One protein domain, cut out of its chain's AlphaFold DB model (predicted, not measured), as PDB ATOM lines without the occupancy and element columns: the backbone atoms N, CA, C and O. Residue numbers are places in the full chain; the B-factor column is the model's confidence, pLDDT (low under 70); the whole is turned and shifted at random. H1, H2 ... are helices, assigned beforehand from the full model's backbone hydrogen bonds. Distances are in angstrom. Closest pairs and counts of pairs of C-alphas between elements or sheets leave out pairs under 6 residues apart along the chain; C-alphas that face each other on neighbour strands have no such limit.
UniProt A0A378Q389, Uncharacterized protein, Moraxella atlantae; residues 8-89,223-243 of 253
ATOM      1  N   SER A   8    -105.295 -57.767  13.420       92.25
ATOM      2  CA  SER A   8    -104.388 -56.641  13.651       92.25
ATOM      3  C   SER A   8    -104.925 -55.368  13.000       92.25
ATOM      4  O   SER A   8    -105.181 -55.339  11.800       92.25
ATOM      5  N   LEU A   9    -105.090 -54.325  13.809       94.94
ATOM      6  CA  LEU A   9    -105.442 -52.960  13.410       94.94
ATOM      7  C   LEU A   9    -104.208 -52.052  13.567       94.94
ATOM      8  O   LEU A   9    -103.146 -52.532  13.969       94.94
ATOM      9  N   LEU A  10    -104.315 -50.745  13.295       94.75
ATOM     10  CA  LEU A  10    -103.134 -49.867  13.298       94.75
ATOM     11  C   LEU A  10    -102.447 -49.794  14.667       94.75
ATOM     12  O   LEU A  10    -101.226 -49.830  14.767       94.75
ATOM     13  N   LYS A  11    -103.242 -49.668  15.735       91.88
ATOM     14  CA  LYS A  11    -102.739 -49.415  17.100       91.88
ATOM     15  C   LYS A  11    -103.036 -50.540  18.087       91.88
ATOM     16  O   LYS A  11    -102.732 -50.408  19.272       91.88
ATOM     17  N   ARG A  12    -103.718 -51.600  17.649       93.56
ATOM     18  CA  ARG A  12    -104.230 -52.652  18.536       93.56
ATOM     19  C   ARG A  12    -104.506 -53.945  17.785       93.56
ATOM     20  O   ARG A  12    -104.657 -53.945  16.570       93.56
ATOM     21  N   GLN A  13    -104.647 -55.029  18.534       93.75
ATOM     22  CA  GLN A  13    -105.226 -56.276  18.043       93.75
ATOM     23  C   GLN A  13    -106.597 -56.481  18.678       93.75
ATOM     24  O   GLN A  13    -106.800 -56.129  19.842       93.75
ATOM     25  N   VAL A  14    -107.530 -57.047  17.920       93.25
ATOM     26  CA  VAL A  14    -108.889 -57.337  18.384       93.25
ATOM     27  C   VAL A  14    -109.238 -58.798  18.148       93.25
ATOM     28  O   VAL A  14    -108.786 -59.413  17.185       93.25
ATOM     29  N   ASN A  15    -110.057 -59.363  19.028       90.62
ATOM     30  CA  ASN A  15    -110.566 -60.722  18.880       90.62
ATOM     31  C   ASN A  15    -112.034 -60.647  18.481       90.62
ATOM     32  O   ASN A  15    -112.838 -60.070  19.210       90.62
ATOM     33  N   LEU A  16    -112.371 -61.234  17.338       90.75
ATOM     34  CA  LEU A  16    -113.746 -61.277  16.860       90.75
ATOM     35  C   LEU A  16    -114.484 -62.439  17.519       90.75
ATOM     36  O   LEU A  16    -113.957 -63.548  17.626       90.75
ATOM     37  N   ARG A  17    -115.718 -62.186  17.943       88.62
ATOM     38  CA  ARG A  17    -116.603 -63.191  18.532       88.62
ATOM     39  C   ARG A  17    -117.807 -63.425  17.646       88.62
ATOM     40  O   ARG A  17    -118.316 -62.499  17.024       88.62
ATOM     41  N   GLU A  18    -118.274 -64.665  17.631       86.88
ATOM     42  CA  GLU A  18    -119.496 -65.030  16.927       86.88
ATOM     43  C   GLU A  18    -120.678 -64.246  17.500       86.88
ATOM     44  O   GLU A  18    -120.881 -64.189  18.719       86.88
ATOM     45  N   ASN A  19    -121.455 -63.624  16.618       86.94
ATOM     46  CA  ASN A  19    -122.608 -62.856  17.042       86.94
ATOM     47  C   ASN A  19    -123.786 -63.777  17.405       86.94
ATOM     48  O   ASN A  19    -123.984 -64.835  16.813       86.94
ATOM     49  N   THR A  20    -124.612 -63.360  18.365       89.44
ATOM     50  CA  THR A  20    -125.813 -64.119  18.751       89.44
ATOM     51  C   THR A  20    -127.035 -63.638  17.978       89.44
ATOM     52  O   THR A  20    -127.135 -62.464  17.631       89.44
ATOM     53  N   ILE A  21    -128.040 -64.504  17.799       87.19
ATOM     54  CA  ILE A  21    -129.314 -64.095  17.183       87.19
ATOM     55  C   ILE A  21    -129.972 -62.923  17.931       87.19
ATOM     56  O   ILE A  21    -130.502 -62.011  17.307       87.19
ATOM     57  N   GLY A  22    -129.893 -62.896  19.266       91.25
ATOM     58  CA  GLY A  22    -130.447 -61.806  20.071       91.25
ATOM     59  C   GLY A  22    -129.786 -60.459  19.770       91.25
ATOM     60  O   GLY A  22    -130.476 -59.446  19.669       91.25
ATOM     61  N   ASN A  23    -128.470 -60.452  19.565       93.25
ATOM     62  CA  ASN A  23    -127.723 -59.268  19.152       93.25
ATOM     63  C   ASN A  23    -128.042 -58.876  17.705       93.25
ATOM     64  O   ASN A  23    -128.307 -57.705  17.445       93.25
ATOM     65  N   THR A  24    -128.121 -59.839  16.784       90.50
ATOM     66  CA  THR A  24    -128.560 -59.604  15.398       90.50
ATOM     67  C   THR A  24    -129.919 -58.904  15.354       90.50
ATOM     68  O   THR A  24    -130.068 -57.892  14.672       90.50
ATOM     69  N   MET A  25    -130.889 -59.359  16.154       90.12
ATOM     70  CA  MET A  25    -132.205 -58.716  16.245       90.12
ATOM     71  C   MET A  25    -132.152 -57.313  16.866       90.12
ATOM     72  O   MET A  25    -133.020 -56.491  16.582       90.12
ATOM     73  N   ARG A  26    -131.160 -57.001  17.712       92.94
ATOM     74  CA  ARG A  26    -130.953 -55.632  18.224       92.94
ATOM     75  C   ARG A  26    -130.413 -54.708  17.139       92.94
ATOM     76  O   ARG A  26    -130.903 -53.591  17.031       92.94
ATOM     77  N   VAL A  27    -129.463 -55.174  16.327       93.62
ATOM     78  CA  VAL A  27    -128.949 -54.410  15.177       93.62
ATOM     79  C   VAL A  27    -130.056 -54.189  14.141       93.62
ATOM     80  O   VAL A  27    -130.208 -53.083  13.639       93.62
ATOM     81  N   ALA A  28    -130.876 -55.208  13.878       89.75
ATOM     82  CA  ALA A  28    -131.994 -55.149  12.934       89.75
ATOM     83  C   ALA A  28    -133.037 -54.063  13.244       89.75
ATOM     84  O   ALA A  28    -133.670 -53.550  12.329       89.75
ATOM     85  N   LYS A  29    -133.202 -53.689  14.520       90.38
ATOM     86  CA  LYS A  29    -134.117 -52.612  14.934       90.38
ATOM     87  C   LYS A  29    -133.648 -51.218  14.524       90.38
ATOM     88  O   LYS A  29    -134.441 -50.285  14.557       90.38
ATOM     89  N   ILE A  30    -132.370 -51.054  14.192       92.94
ATOM     90  CA  ILE A  30    -131.848 -49.795  13.660       92.94
ATOM     91  C   ILE A  30    -132.337 -49.680  12.206       92.94
ATOM     92  O   ILE A  30    -132.250 -50.684  11.498       92.94
ATOM     93  N   PRO A  31    -132.835 -48.524  11.732       90.56
ATOM     94  CA  PRO A  31    -133.312 -48.371  10.353       90.56
ATOM     95  C   PRO A  31    -132.284 -48.804   9.298       90.56
ATOM     96  O   PRO A  31    -131.080 -48.644   9.493       90.56
ATOM     97  N   GLU A  32    -132.748 -49.352   8.170       86.94
ATOM     98  CA  GLU A  32    -131.876 -49.770   7.054       86.94
ATOM     99  C   GLU A  32    -131.097 -48.621   6.429       86.94
ATOM    100  O   GLU A  32    -129.969 -48.815   5.979       86.94
ATOM    101  N   THR A  33    -131.683 -47.429   6.454       88.75
ATOM    102  CA  THR A  33    -131.061 -46.190   5.994       88.75
ATOM    103  C   THR A  33    -129.902 -45.738   6.884       88.75
ATOM    104  O   THR A  33    -129.133 -44.888   6.459       88.75
ATOM    105  N   MET A  34    -129.752 -46.307   8.087       93.69
ATOM    106  CA  MET A  34    -128.688 -45.979   9.038       93.69
ATOM    107  C   MET A  34    -127.614 -47.082   9.079       93.69
ATOM    108  O   MET A  34    -127.501 -47.852  10.045       93.69
ATOM    109  N   ASN A  35    -126.854 -47.208   7.990       95.44
ATOM    110  CA  ASN A  35    -125.801 -48.208   7.838       95.44
ATOM    111  C   ASN A  35    -124.671 -48.075   8.873       95.44
ATOM    112  O   ASN A  35    -124.236 -49.086   9.427       95.44
ATOM    113  N   GLU A  36    -124.208 -46.864   9.168       97.75
ATOM    114  CA  GLU A  36    -123.133 -46.607  10.127       97.75
ATOM    115  C   GLU A  36    -123.569 -46.923  11.554       97.75
ATOM    116  O   GLU A  36    -122.804 -47.541  12.302       97.75
ATOM    117  N   ALA A  37    -124.809 -46.595  11.926       97.25
ATOM    118  CA  ALA A  37    -125.384 -47.001  13.206       97.25
ATOM    119  C   ALA A  37    -125.508 -48.526  13.324       97.25
ATOM    120  O   ALA A  37    -125.144 -49.100  14.360       97.25
ATOM    121  N   ARG A  38    -125.961 -49.202  12.259       96.50
ATOM    122  CA  ARG A  38    -125.996 -50.673  12.200       96.50
ATOM    123  C   ARG A  38    -124.599 -51.270  12.338       96.50
ATOM    124  O   ARG A  38    -124.424 -52.204  13.120       96.50
ATOM    125  N   LEU A  39    -123.613 -50.720  11.631       97.44
ATOM    126  CA  LEU A  39    -122.222 -51.158  11.686       97.44
ATOM    127  C   LEU A  39    -121.629 -50.973  13.086       97.44
ATOM    128  O   LEU A  39    -121.064 -51.920  13.627       97.44
ATOM    129  N   SER A  40    -121.798 -49.805  13.709       97.75
ATOM    130  CA  SER A  40    -121.305 -49.564  15.071       97.75
ATOM    131  C   SER A  40    -121.939 -50.511  16.090       97.75
ATOM    132  O   SER A  40    -121.223 -51.110  16.890       97.75
ATOM    133  N   SER A  41    -123.258 -50.713  16.026       97.50
ATOM    134  CA  SER A  41    -123.969 -51.642  16.917       97.50
ATOM    135  C   SER A  41    -123.520 -53.092  16.717       97.50
ATOM    136  O   SER A  41    -123.273 -53.820  17.675       97.50
ATOM    137  N   PHE A  42    -123.344 -53.508  15.463       97.00
ATOM    138  CA  PHE A  42    -122.842 -54.834  15.135       97.00
ATOM    139  C   PHE A  42    -121.419 -55.065  15.654       97.00
ATOM    140  O   PHE A  42    -121.166 -56.062  16.334       97.00
ATOM    141  N   LEU A  43    -120.502 -54.134  15.376       97.12
ATOM    142  CA  LEU A  43    -119.115 -54.229  15.823       97.12
ATOM    143  C   LEU A  43    -119.011 -54.217  17.346       97.12
ATOM    144  O   LEU A  43    -118.188 -54.951  17.880       97.12
ATOM    145  N   ALA A  44    -119.875 -53.477  18.046       97.50
ATOM    146  CA  ALA A  44    -119.908 -53.492  19.505       97.50
ATOM    147  C   ALA A  44    -120.139 -54.903  20.070       97.50
ATOM    148  O   ALA A  44    -119.504 -55.300  21.047       97.50
ATOM    149  N   PHE A  45    -121.010 -55.692  19.433       96.00
ATOM    150  CA  PHE A  45    -121.256 -57.077  19.839       96.00
ATOM    151  C   PHE A  45    -120.120 -58.023  19.453       96.00
ATOM    152  O   PHE A  45    -119.739 -58.873  20.255       96.00
ATOM    153  N   VAL A  46    -119.585 -57.890  18.238       93.88
ATOM    154  CA  VAL A  46    -118.526 -58.778  17.727       93.88
ATOM    155  C   VAL A  46    -117.194 -58.548  18.442       93.88
ATOM    156  O   VAL A  46    -116.436 -59.498  18.640       93.88
ATOM    157  N   LEU A  47    -116.910 -57.308  18.837       95.12
ATOM    158  CA  LEU A  47    -115.696 -56.926  19.560       95.12
ATOM    159  C   LEU A  47    -115.843 -57.057  21.083       95.12
ATOM    160  O   LEU A  47    -114.839 -56.980  21.786       95.12
ATOM    161  N   ASP A  48    -117.066 -57.281  21.583       95.00
ATOM    162  CA  ASP A  48    -117.406 -57.259  23.015       95.00
ATOM    163  C   ASP A  48    -116.978 -55.952  23.708       95.00
ATOM    164  O   ASP A  48    -116.481 -55.953  24.833       95.00
ATOM    165  N   ASP A  49    -117.148 -54.830  23.010       96.50
ATOM    166  CA  ASP A  49    -116.774 -53.496  23.479       96.50
ATOM    167  C   ASP A  49    -117.715 -52.458  22.855       96.50
ATOM    168  O   ASP A  49    -117.738 -52.272  21.638       96.50
ATOM    169  N   ALA A  50    -118.514 -51.793  23.690       95.69
ATOM    170  CA  ALA A  50    -119.534 -50.848  23.239       95.69
ATOM    171  C   ALA A  50    -118.958 -49.539  22.675       95.69
ATOM    172  O   ALA A  50    -119.596 -48.912  21.827       95.69
ATOM    173  N   ASP A  51    -117.768 -49.138  23.123       95.62
ATOM    174  CA  ASP A  51    -117.180 -47.836  22.802       95.62
ATOM    175  C   ASP A  51    -116.150 -47.939  21.676       95.62
ATOM    176  O   ASP A  51    -115.956 -46.988  20.910       95.62
ATOM    177  N   LEU A  52    -115.503 -49.099  21.542       96.56
ATOM    178  CA  LEU A  52    -114.462 -49.332  20.548       96.56
ATOM    179  C   LEU A  52    -114.876 -48.980  19.110       96.56
ATOM    180  O   LEU A  52    -114.096 -48.285  18.456       96.56
ATOM    181  N   PRO A  53    -116.070 -49.349  18.597       97.50
ATOM    182  CA  PRO A  53    -116.456 -49.015  17.225       97.50
ATOM    183  C   PRO A  53    -116.408 -47.519  16.916       97.50
ATOM    184  O   PRO A  53    -116.138 -47.150  15.778       97.50
ATOM    185  N   ASN A  54    -116.635 -46.658  17.911       96.88
ATOM    186  CA  ASN A  54    -116.596 -45.206  17.741       96.88
ATOM    187  C   ASN A  54    -115.162 -44.658  17.679       96.88
ATOM    188  O   ASN A  54    -114.940 -43.605  17.087       96.88
ATOM    189  N   GLN A  55    -114.202 -45.372  18.271       96.25
ATOM    190  CA  GLN A  55    -112.784 -45.000  18.315       96.25
ATOM    191  C   GLN A  55    -111.992 -45.510  17.108       96.25
ATOM    192  O   GLN A  55    -110.947 -44.950  16.783       96.25
ATOM    193  N   LEU A  56    -112.453 -46.597  16.485       97.56
ATOM    194  CA  LEU A  56    -111.837 -47.146  15.281       97.56
ATOM    195  C   LEU A  56    -111.953 -46.160  14.119       97.56
ATOM    196  O   LEU A  56    -112.950 -45.435  14.002       97.56
ATOM    197  N   THR A  57    -110.964 -46.170  13.229       98.12
ATOM    198  CA  THR A  57    -111.099 -45.474  11.946       98.12
ATOM    199  C   THR A  57    -112.232 -46.108  11.130       98.12
ATOM    200  O   THR A  57    -112.598 -47.272  11.324       98.12
ATOM    201  N   VAL A  58    -112.806 -45.360  10.190       98.19
ATOM    202  CA  VAL A  58    -113.786 -45.906   9.240       98.19
ATOM    203  C   VAL A  58    -113.204 -47.120   8.513       98.19
ATOM    204  O   VAL A  58    -113.873 -48.146   8.393       98.19
ATOM    205  N   GLN A  59    -111.939 -47.049   8.102       98.06
ATOM    206  CA  GLN A  59    -111.249 -48.149   7.444       98.06
ATOM    207  C   GLN A  59    -111.145 -49.389   8.342       98.06
ATOM    208  O   GLN A  59    -111.475 -50.487   7.898       98.06
ATOM    209  N   GLU A  60    -110.755 -49.230   9.608       98.12
ATOM    210  CA  GLU A  60    -110.672 -50.329  10.578       98.12
ATOM    211  C   GLU A  60    -112.044 -50.971  10.833       98.12
ATOM    212  O   GLU A  60    -112.134 -52.197  10.931       98.12
ATOM    213  N   ARG A  61    -113.128 -50.181  10.884       98.06
ATOM    214  CA  ARG A  61    -114.503 -50.695  11.054       98.06
ATOM    215  C   ARG A  61    -114.918 -51.590   9.891       98.06
ATOM    216  O   ARG A  61    -115.389 -52.707  10.109       98.06
ATOM    217  N   TYR A  62    -114.706 -51.131   8.661       97.25
ATOM    218  CA  TYR A  62    -115.032 -51.908   7.468       97.25
ATOM    219  C   TYR A  62    -114.103 -53.104   7.271       97.25
ATOM    220  O   TYR A  62    -114.575 -54.189   6.941       97.25
ATOM    221  N   TYR A  63    -112.807 -52.954   7.534       95.56
ATOM    222  CA  TYR A  63    -111.866 -54.070   7.535       95.56
ATOM    223  C   TYR A  63    -112.287 -55.156   8.533       95.56
ATOM    224  O   TYR A  63    -112.306 -56.340   8.192       95.56
ATOM    225  N   THR A  64    -112.711 -54.754   9.733       95.06
ATOM    226  CA  THR A  64    -113.237 -55.665  10.757       95.06
ATOM    227  C   THR A  64    -114.504 -56.370  10.283       95.06
ATOM    228  O   THR A  64    -114.602 -57.591  10.417       95.06
ATOM    229  N   LEU A  65    -115.448 -55.635   9.682       94.06
ATOM    230  CA  LEU A  65    -116.652 -56.225   9.097       94.06
ATOM    231  C   LEU A  65    -116.290 -57.267   8.035       94.06
ATOM    232  O   LEU A  65    -116.741 -58.399   8.136       94.06
ATOM    233  N   LEU A  66    -115.466 -56.921   7.044       91.62
ATOM    234  CA  LEU A  66    -115.126 -57.830   5.945       91.62
ATOM    235  C   LEU A  66    -114.428 -59.107   6.434       91.62
ATOM    236  O   LEU A  66    -114.750 -60.190   5.951       91.62
ATOM    237  N   ASN A  67    -113.523 -58.999   7.413       89.44
ATOM    238  CA  ASN A  67    -112.897 -60.176   8.024       89.44
ATOM    239  C   ASN A  67    -113.913 -61.017   8.798       89.44
ATOM    240  O   ASN A  67    -113.899 -62.239   8.684       89.44
ATOM    241  N   TYR A  68    -114.829 -60.388   9.540       88.94
ATOM    242  CA  TYR A  68    -115.914 -61.123  10.183       88.94
ATOM    243  C   TYR A  68    -116.761 -61.876   9.152       88.94
ATOM    244  O   TYR A  68    -117.008 -63.066   9.333       88.94
ATOM    245  N   LEU A  69    -117.177 -61.207   8.068       84.75
ATOM    246  CA  LEU A  69    -118.015 -61.799   7.024       84.75
ATOM    247  C   LEU A  69    -117.334 -63.017   6.391       84.75
ATOM    248  O   LEU A  69    -117.965 -64.067   6.298       84.75
ATOM    249  N   ALA A  70    -116.043 -62.903   6.067       81.62
ATOM    250  CA  ALA A  70    -115.243 -63.990   5.505       81.62
ATOM    251  C   ALA A  70    -115.135 -65.213   6.435       81.62
ATOM    252  O   ALA A  70    -115.044 -66.341   5.962       81.62
ATOM    253  N   ILE A  71    -115.153 -65.010   7.756       78.19
ATOM    254  CA  ILE A  71    -115.054 -66.106   8.731       78.19
ATOM    255  C   ILE A  71    -116.432 -66.676   9.086       78.19
ATOM    256  O   ILE A  71    -116.568 -67.863   9.373       78.19
ATOM    257  N   SER A  72    -117.465 -65.834   9.067       71.88
ATOM    258  CA  SER A  72    -118.859 -66.220   9.312       71.88
ATOM    259  C   SER A  72    -119.495 -67.005   8.166       71.88
ATOM    260  O   SER A  72    -120.671 -67.355   8.261       71.88
ATOM    261  N   ASP A  73    -118.730 -67.279   7.108       61.56
ATOM    262  CA  ASP A  73    -119.167 -68.018   5.933       61.56
ATOM    263  C   ASP A  73    -119.483 -69.482   6.299       61.56
ATOM    264  O   ASP A  73    -118.679 -70.405   6.180       61.56
ATOM    265  N   SER A  74    -120.691 -69.693   6.826       49.81
ATOM    266  CA  SER A  74    -121.433 -70.940   6.645       49.81
ATOM    267  C   SER A  74    -121.723 -71.096   5.151       49.81
ATOM    268  O   SER A  74    -121.945 -70.071   4.519       49.81
ATOM    269  N   ASP A  75    -121.798 -72.322   4.620       43.47
ATOM    270  CA  ASP A  75    -122.009 -72.734   3.204       43.47
ATOM    271  C   ASP A  75    -123.176 -72.066   2.401       43.47
ATOM    272  O   ASP A  75    -123.601 -72.562   1.356       43.47
ATOM    273  N   TYR A  76    -123.747 -70.961   2.875       43.03
ATOM    274  CA  TYR A  76    -124.950 -70.286   2.417       43.03
ATOM    275  C   TYR A  76    -124.741 -68.824   1.963       43.03
ATOM    276  O   TYR A  76    -125.726 -68.201   1.561       43.03
ATOM    277  N   SER A  77    -123.520 -68.262   1.974       40.09
ATOM    278  CA  SER A  77    -123.251 -66.939   1.378       40.09
ATOM    279  C   SER A  77    -122.747 -67.058  -0.069       40.09
ATOM    280  O   SER A  77    -121.785 -67.773  -0.336       40.09
ATOM    281  N   PRO A  78    -123.326 -66.335  -1.044       41.38
ATOM    282  CA  PRO A  78    -122.825 -66.314  -2.419       41.38
ATOM    283  C   PRO A  78    -121.601 -65.393  -2.623       41.38
ATOM    284  O   PRO A  78    -121.202 -65.165  -3.766       41.38
ATOM    285  N   THR A  79    -121.007 -64.831  -1.564       52.03
ATOM    286  CA  THR A  79    -119.940 -63.815  -1.656       52.03
ATOM    287  C   THR A  79    -118.810 -64.066  -0.647       52.03
ATOM    288  O   THR A  79    -118.643 -63.289   0.285       52.03
ATOM    289  N   GLY A  80    -118.048 -65.152  -0.817       55.44
ATOM    290  CA  GLY A  80    -116.980 -65.568   0.113       55.44
ATOM    291  C   GLY A  80    -115.591 -64.955  -0.130       55.44
ATOM    292  O   GLY A  80    -114.625 -65.358   0.508       55.44
ATOM    293  N   ASP A  81    -115.451 -63.992  -1.050       70.44
ATOM    294  CA  ASP A  81    -114.168 -63.323  -1.310       70.44
ATOM    295  C   ASP A  81    -114.320 -61.795  -1.352       70.44
ATOM    296  O   ASP A  81    -114.979 -61.225  -2.227       70.44
ATOM    297  N   HIS A  82    -113.700 -61.126  -0.379       82.75
ATOM    298  CA  HIS A  82    -113.625 -59.668  -0.268       82.75
ATOM    299  C   HIS A  82    -112.208 -59.134  -0.518       82.75
ATOM    300  O   HIS A  82    -111.974 -57.936  -0.359       82.75
ATOM    301  N   SER A  83    -111.271 -59.988  -0.947       84.56
ATOM    302  CA  SER A  83    -109.866 -59.626  -1.176       84.56
ATOM    303  C   SER A  83    -109.698 -58.457  -2.143       84.56
ATOM    304  O   SER A  83    -108.808 -57.630  -1.960       84.56
ATOM    305  N   ALA A  84    -110.607 -58.322  -3.113       89.19
ATOM    306  CA  ALA A  84    -110.623 -57.211  -4.056       89.19
ATOM    307  C   ALA A  84    -110.802 -55.833  -3.392       89.19
ATOM    308  O   ALA A  84    -110.511 -54.829  -4.036       89.19
ATOM    309  N   PHE A  85    -111.295 -55.763  -2.154       91.56
ATOM    310  CA  PHE A  85    -111.485 -54.518  -1.401       91.56
ATOM    311  C   PHE A  85    -110.339 -54.219  -0.432       91.56
ATOM    312  O   PHE A  85    -110.301 -53.127   0.137       91.56
ATOM    313  N   PHE A  86    -109.415 -55.164  -0.234       92.81
ATOM    314  CA  PHE A  86    -108.277 -54.971   0.651       92.81
ATOM    315  C   PHE A  86    -107.113 -54.302  -0.071       92.81
ATOM    316  O   PHE A  86    -106.782 -54.636  -1.210       92.81
ATOM    317  N   ILE A  87    -106.450 -53.390   0.636       93.56
ATOM    318  CA  ILE A  87    -105.182 -52.800   0.208       93.56
ATOM    319  C   ILE A  87    -104.048 -53.286   1.108       93.56
ATOM    320  O   ILE A  87    -104.210 -53.460   2.320       93.56
ATOM    321  N   ALA A  88    -102.878 -53.508   0.509       91.50
ATOM    322  CA  ALA A  88    -101.682 -53.866   1.257       91.50
ATOM    323  C   ALA A  88    -101.358 -52.750   2.256       91.50
ATOM    324  O   ALA A  88    -101.240 -51.589   1.876       91.50
ATOM    325  N   THR A  89    -101.245 -53.111   3.530       92.50
ATOM    326  CA  THR A  89    -101.073 -52.155   4.625       92.50
ATOM    327  C   THR A  89     -99.938 -52.616   5.514       92.50
ATOM    328  O   THR A  89     -99.955 -53.747   5.996       92.50
ATOM    329  N   LEU A 223    -125.710 -56.722   8.245       82.94
ATOM    330  CA  LEU A 223    -126.681 -57.823   8.235       82.94
ATOM    331  C   LEU A 223    -126.795 -58.543   6.877       82.94
ATOM    332  O   LEU A 223    -127.661 -59.400   6.716       82.94
ATOM    333  N   SER A 224    -125.945 -58.231   5.890       75.75
ATOM    334  CA  SER A 224    -126.078 -58.791   4.533       75.75
ATOM    335  C   SER A 224    -125.770 -60.291   4.430       75.75
ATOM    336  O   SER A 224    -126.195 -60.924   3.469       75.75
ATOM    337  N   HIS A 225    -125.053 -60.854   5.404       69.25
ATOM    338  CA  HIS A 225    -124.643 -62.264   5.448       69.25
ATOM    339  C   HIS A 225    -125.673 -63.199   6.088       69.25
ATOM    340  O   HIS A 225    -125.446 -64.406   6.164       69.25
ATOM    341  N   LEU A 226    -126.780 -62.667   6.611       72.56
ATOM    342  CA  LEU A 226    -127.724 -63.482   7.362       72.56
ATOM    343  C   LEU A 226    -128.406 -64.521   6.453       72.56
ATOM    344  O   LEU A 226    -128.890 -64.161   5.375       72.56
ATOM    345  N   PRO A 227    -128.529 -65.787   6.904       69.50
ATOM    346  CA  PRO A 227    -129.325 -66.798   6.217       69.50
ATOM    347  C   PRO A 227    -130.756 -66.316   5.957       69.50
ATOM    348  O   PRO A 227    -131.326 -65.592   6.774       69.50
ATOM    349  N   SER A 228    -131.369 -66.772   4.862       71.62
ATOM    350  CA  SER A 228    -132.698 -66.325   4.408       71.62
ATOM    351  C   SER A 228    -133.781 -66.368   5.493       71.62
ATOM    352  O   SER A 228    -134.567 -65.434   5.604       71.62
ATOM    353  N   LEU A 229    -133.789 -67.405   6.337       71.69
ATOM    354  CA  LEU A 229    -134.722 -67.515   7.463       71.69
ATOM    355  C   LEU A 229    -134.524 -66.398   8.499       71.69
ATOM    356  O   LEU A 229    -135.490 -65.823   8.993       71.69
ATOM    357  N   ILE A 230    -133.271 -66.086   8.837       75.19
ATOM    358  CA  ILE A 230    -132.959 -65.011   9.784       75.19
ATOM    359  C   ILE A 230    -133.275 -63.659   9.144       75.19
ATOM    360  O   ILE A 230    -133.822 -62.787   9.813       75.19
ATOM    361  N   ARG A 231    -133.003 -63.500   7.846       75.25
ATOM    362  CA  ARG A 231    -133.359 -62.296   7.096       75.25
ATOM    363  C   ARG A 231    -134.868 -62.032   7.116       75.25
ATOM    364  O   ARG A 231    -135.261 -60.920   7.430       75.25
ATOM    365  N   GLN A 232    -135.700 -63.057   6.915       78.00
ATOM    366  CA  GLN A 232    -137.161 -62.935   7.044       78.00
ATOM    367  C   GLN A 232    -137.588 -62.521   8.458       78.00
ATOM    368  O   GLN A 232    -138.455 -61.670   8.624       78.00
ATOM    369  N   LEU A 233    -136.969 -63.088   9.500       78.00
ATOM    370  CA  LEU A 233    -137.250 -62.684  10.885       78.00
ATOM    371  C   LEU A 233    -136.859 -61.226  11.156       78.00
ATOM    372  O   LEU A 233    -137.567 -60.530  11.884       78.00
ATOM    373  N   VAL A 234    -135.746 -60.773  10.579       77.62
ATOM    374  CA  VAL A 234    -135.296 -59.377  10.625       77.62
ATOM    375  C   VAL A 234    -136.299 -58.466   9.919       77.62
ATOM    376  O   VAL A 234    -136.737 -57.494  10.528       77.62
ATOM    377  N   GLU A 235    -136.728 -58.822   8.707       78.62
ATOM    378  CA  GLU A 235    -137.734 -58.086   7.931       78.62
ATOM    379  C   GLU A 235    -139.052 -57.952   8.724       78.62
ATOM    380  O   GLU A 235    -139.530 -56.838   8.939       78.62
ATOM    381  N   TYR A 236    -139.568 -59.039   9.312       78.75
ATOM    382  CA  TYR A 236    -140.772 -58.984  10.159       78.75
ATOM    383  C   TYR A 236    -140.608 -58.134  11.424       78.75
ATOM    384  O   TYR A 236    -141.562 -57.501  11.891       78.75
ATOM    385  N   ALA A 237    -139.420 -58.137  12.032       71.44
ATOM    386  CA  ALA A 237    -139.155 -57.309  13.205       71.44
ATOM    387  C   ALA A 237    -139.097 -55.815  12.860       71.44
ATOM    388  O   ALA A 237    -139.415 -54.994  13.723       71.44
ATOM    389  N   MET A 238    -138.722 -55.479  11.625       71.44
ATOM    390  CA  MET A 238    -138.710 -54.111  11.112       71.44
ATOM    391  C   MET A 238    -140.122 -53.625  10.754       71.44
ATOM    392  O   MET A 238    -140.512 -52.551  11.202       71.44
ATOM    393  N   GLU A 239    -140.933 -54.443  10.069       65.38
ATOM    394  CA  GLU A 239    -142.319 -54.095   9.689       65.38
ATOM    395  C   GLU A 239    -143.197 -53.724  10.896       65.38
ATOM    396  O   GLU A 239    -144.001 -52.792  10.841       65.38
ATOM    397  N   ARG A 240    -143.014 -54.415  12.030       55.31
ATOM    398  CA  ARG A 240    -143.768 -54.138  13.264       55.31
ATOM    399  C   ARG A 240    -143.450 -52.778  13.888       55.31
ATOM    400  O   ARG A 240    -144.250 -52.283  14.683       55.31
ATOM    401  N   HIS A 241    -142.285 -52.211  13.576       48.88
ATOM    402  CA  HIS A 241    -141.851 -50.921  14.102       48.88
ATOM    403  C   HIS A 241    -142.450 -49.751  13.307       48.88
ATOM    404  O   HIS A 241    -142.783 -48.734  13.913       48.88
ATOM    405  N   ASP A 242    -142.673 -49.937  12.002       48.09
ATOM    406  CA  ASP A 242    -143.335 -48.955  11.130       48.09
ATOM    407  C   ASP A 242    -144.865 -48.974  11.278       48.09
ATOM    408  O   ASP A 242    -145.530 -47.964  11.068       48.09
ATOM    409  N   SER A 243    -145.446 -50.104  11.702       44.94
ATOM    410  CA  SER A 243    -146.897 -50.249  11.891       44.94
ATOM    411  C   SER A 243    -147.430 -49.769  13.248       44.94
ATOM    412  O   SER A 243    -148.614 -49.952  13.530       44.94
TER     413      SER A 243
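Overview. This is residues 8 to 89 and 223 to 243 of the 253 residues of an uncharacterized protein of Moraxella atlantae (UniProt A0A378Q389). Four helices stand in an arched row, H5 at one end, then H1 and H2 as a helical hairpin, then H4 at the other end, each touching the next. Short H3 packs on H2, and two long stretches with no named element, residues 8 to 20 and 72 to 89, make up much of the rest. The printed part has 103 residues with five named helices, H1 to H5 in chain order, and no named strand: all helix. It is compact, with a radius of gyration of the C-alphas of 14.2 A, and spans 45 by 31 by 22 A.

Arrangement. H5, residues 228 to 242, touches H1, residues 21 to 28, with residues 234 to 238 alone; the closest C-alphas, of Val 234 and Ala 28, are 5.8 A apart. They run the same way at a steep tilt of 49 degrees. H1 forms a hairpin with H2, residues 35 to 47, opposite ways at a shallow tilt of 24 degrees; the closest C-alphas, of Val 27 and Arg 38, are 5.6 A apart. H2 is the hub, touching three helices. Its residues 39 to 43 alone touch residues 61 to 65 of H4, residues 58 to 71, at a steep tilt of 62 degrees, the same way; the closest C-alphas, of Leu 43 and Leu 65, are 7.4 A apart. Its residues 40 to 44 alone touch H3, residues 52 to 55, where the closest C-alphas, of Ser 40 and Pro 53, are 5.3 A apart. H2 and H5 are apart. In H1, H2 and H4 every O i to N i+4 pair is within hydrogen-bond range, in H5 10 of 11; H3 is too short for one.

Along the chain. H5 measures 21.4 A from first to last C-alpha, H4 20.2 A, H2 17.8 A, H1 10.3 A and H3 5.2 A. H1 begins at C-alpha 21 (-129.314, -64.095, 17.183), and H5 ends at C-alpha 242 (-143.335, -48.955, 11.130).

Size, cuts and confidence. The two C-alphas farthest apart, of Ala 88 and Ser 243, are 46.6 A apart. Residues 90 to 222 are not printed; C-alphas 89 and 223 are 26.5 A apart across this cut. Of the links printed whole, none is long. Confidence is under 70 at residues 73 to 80, 225, 227 and 239 to 243.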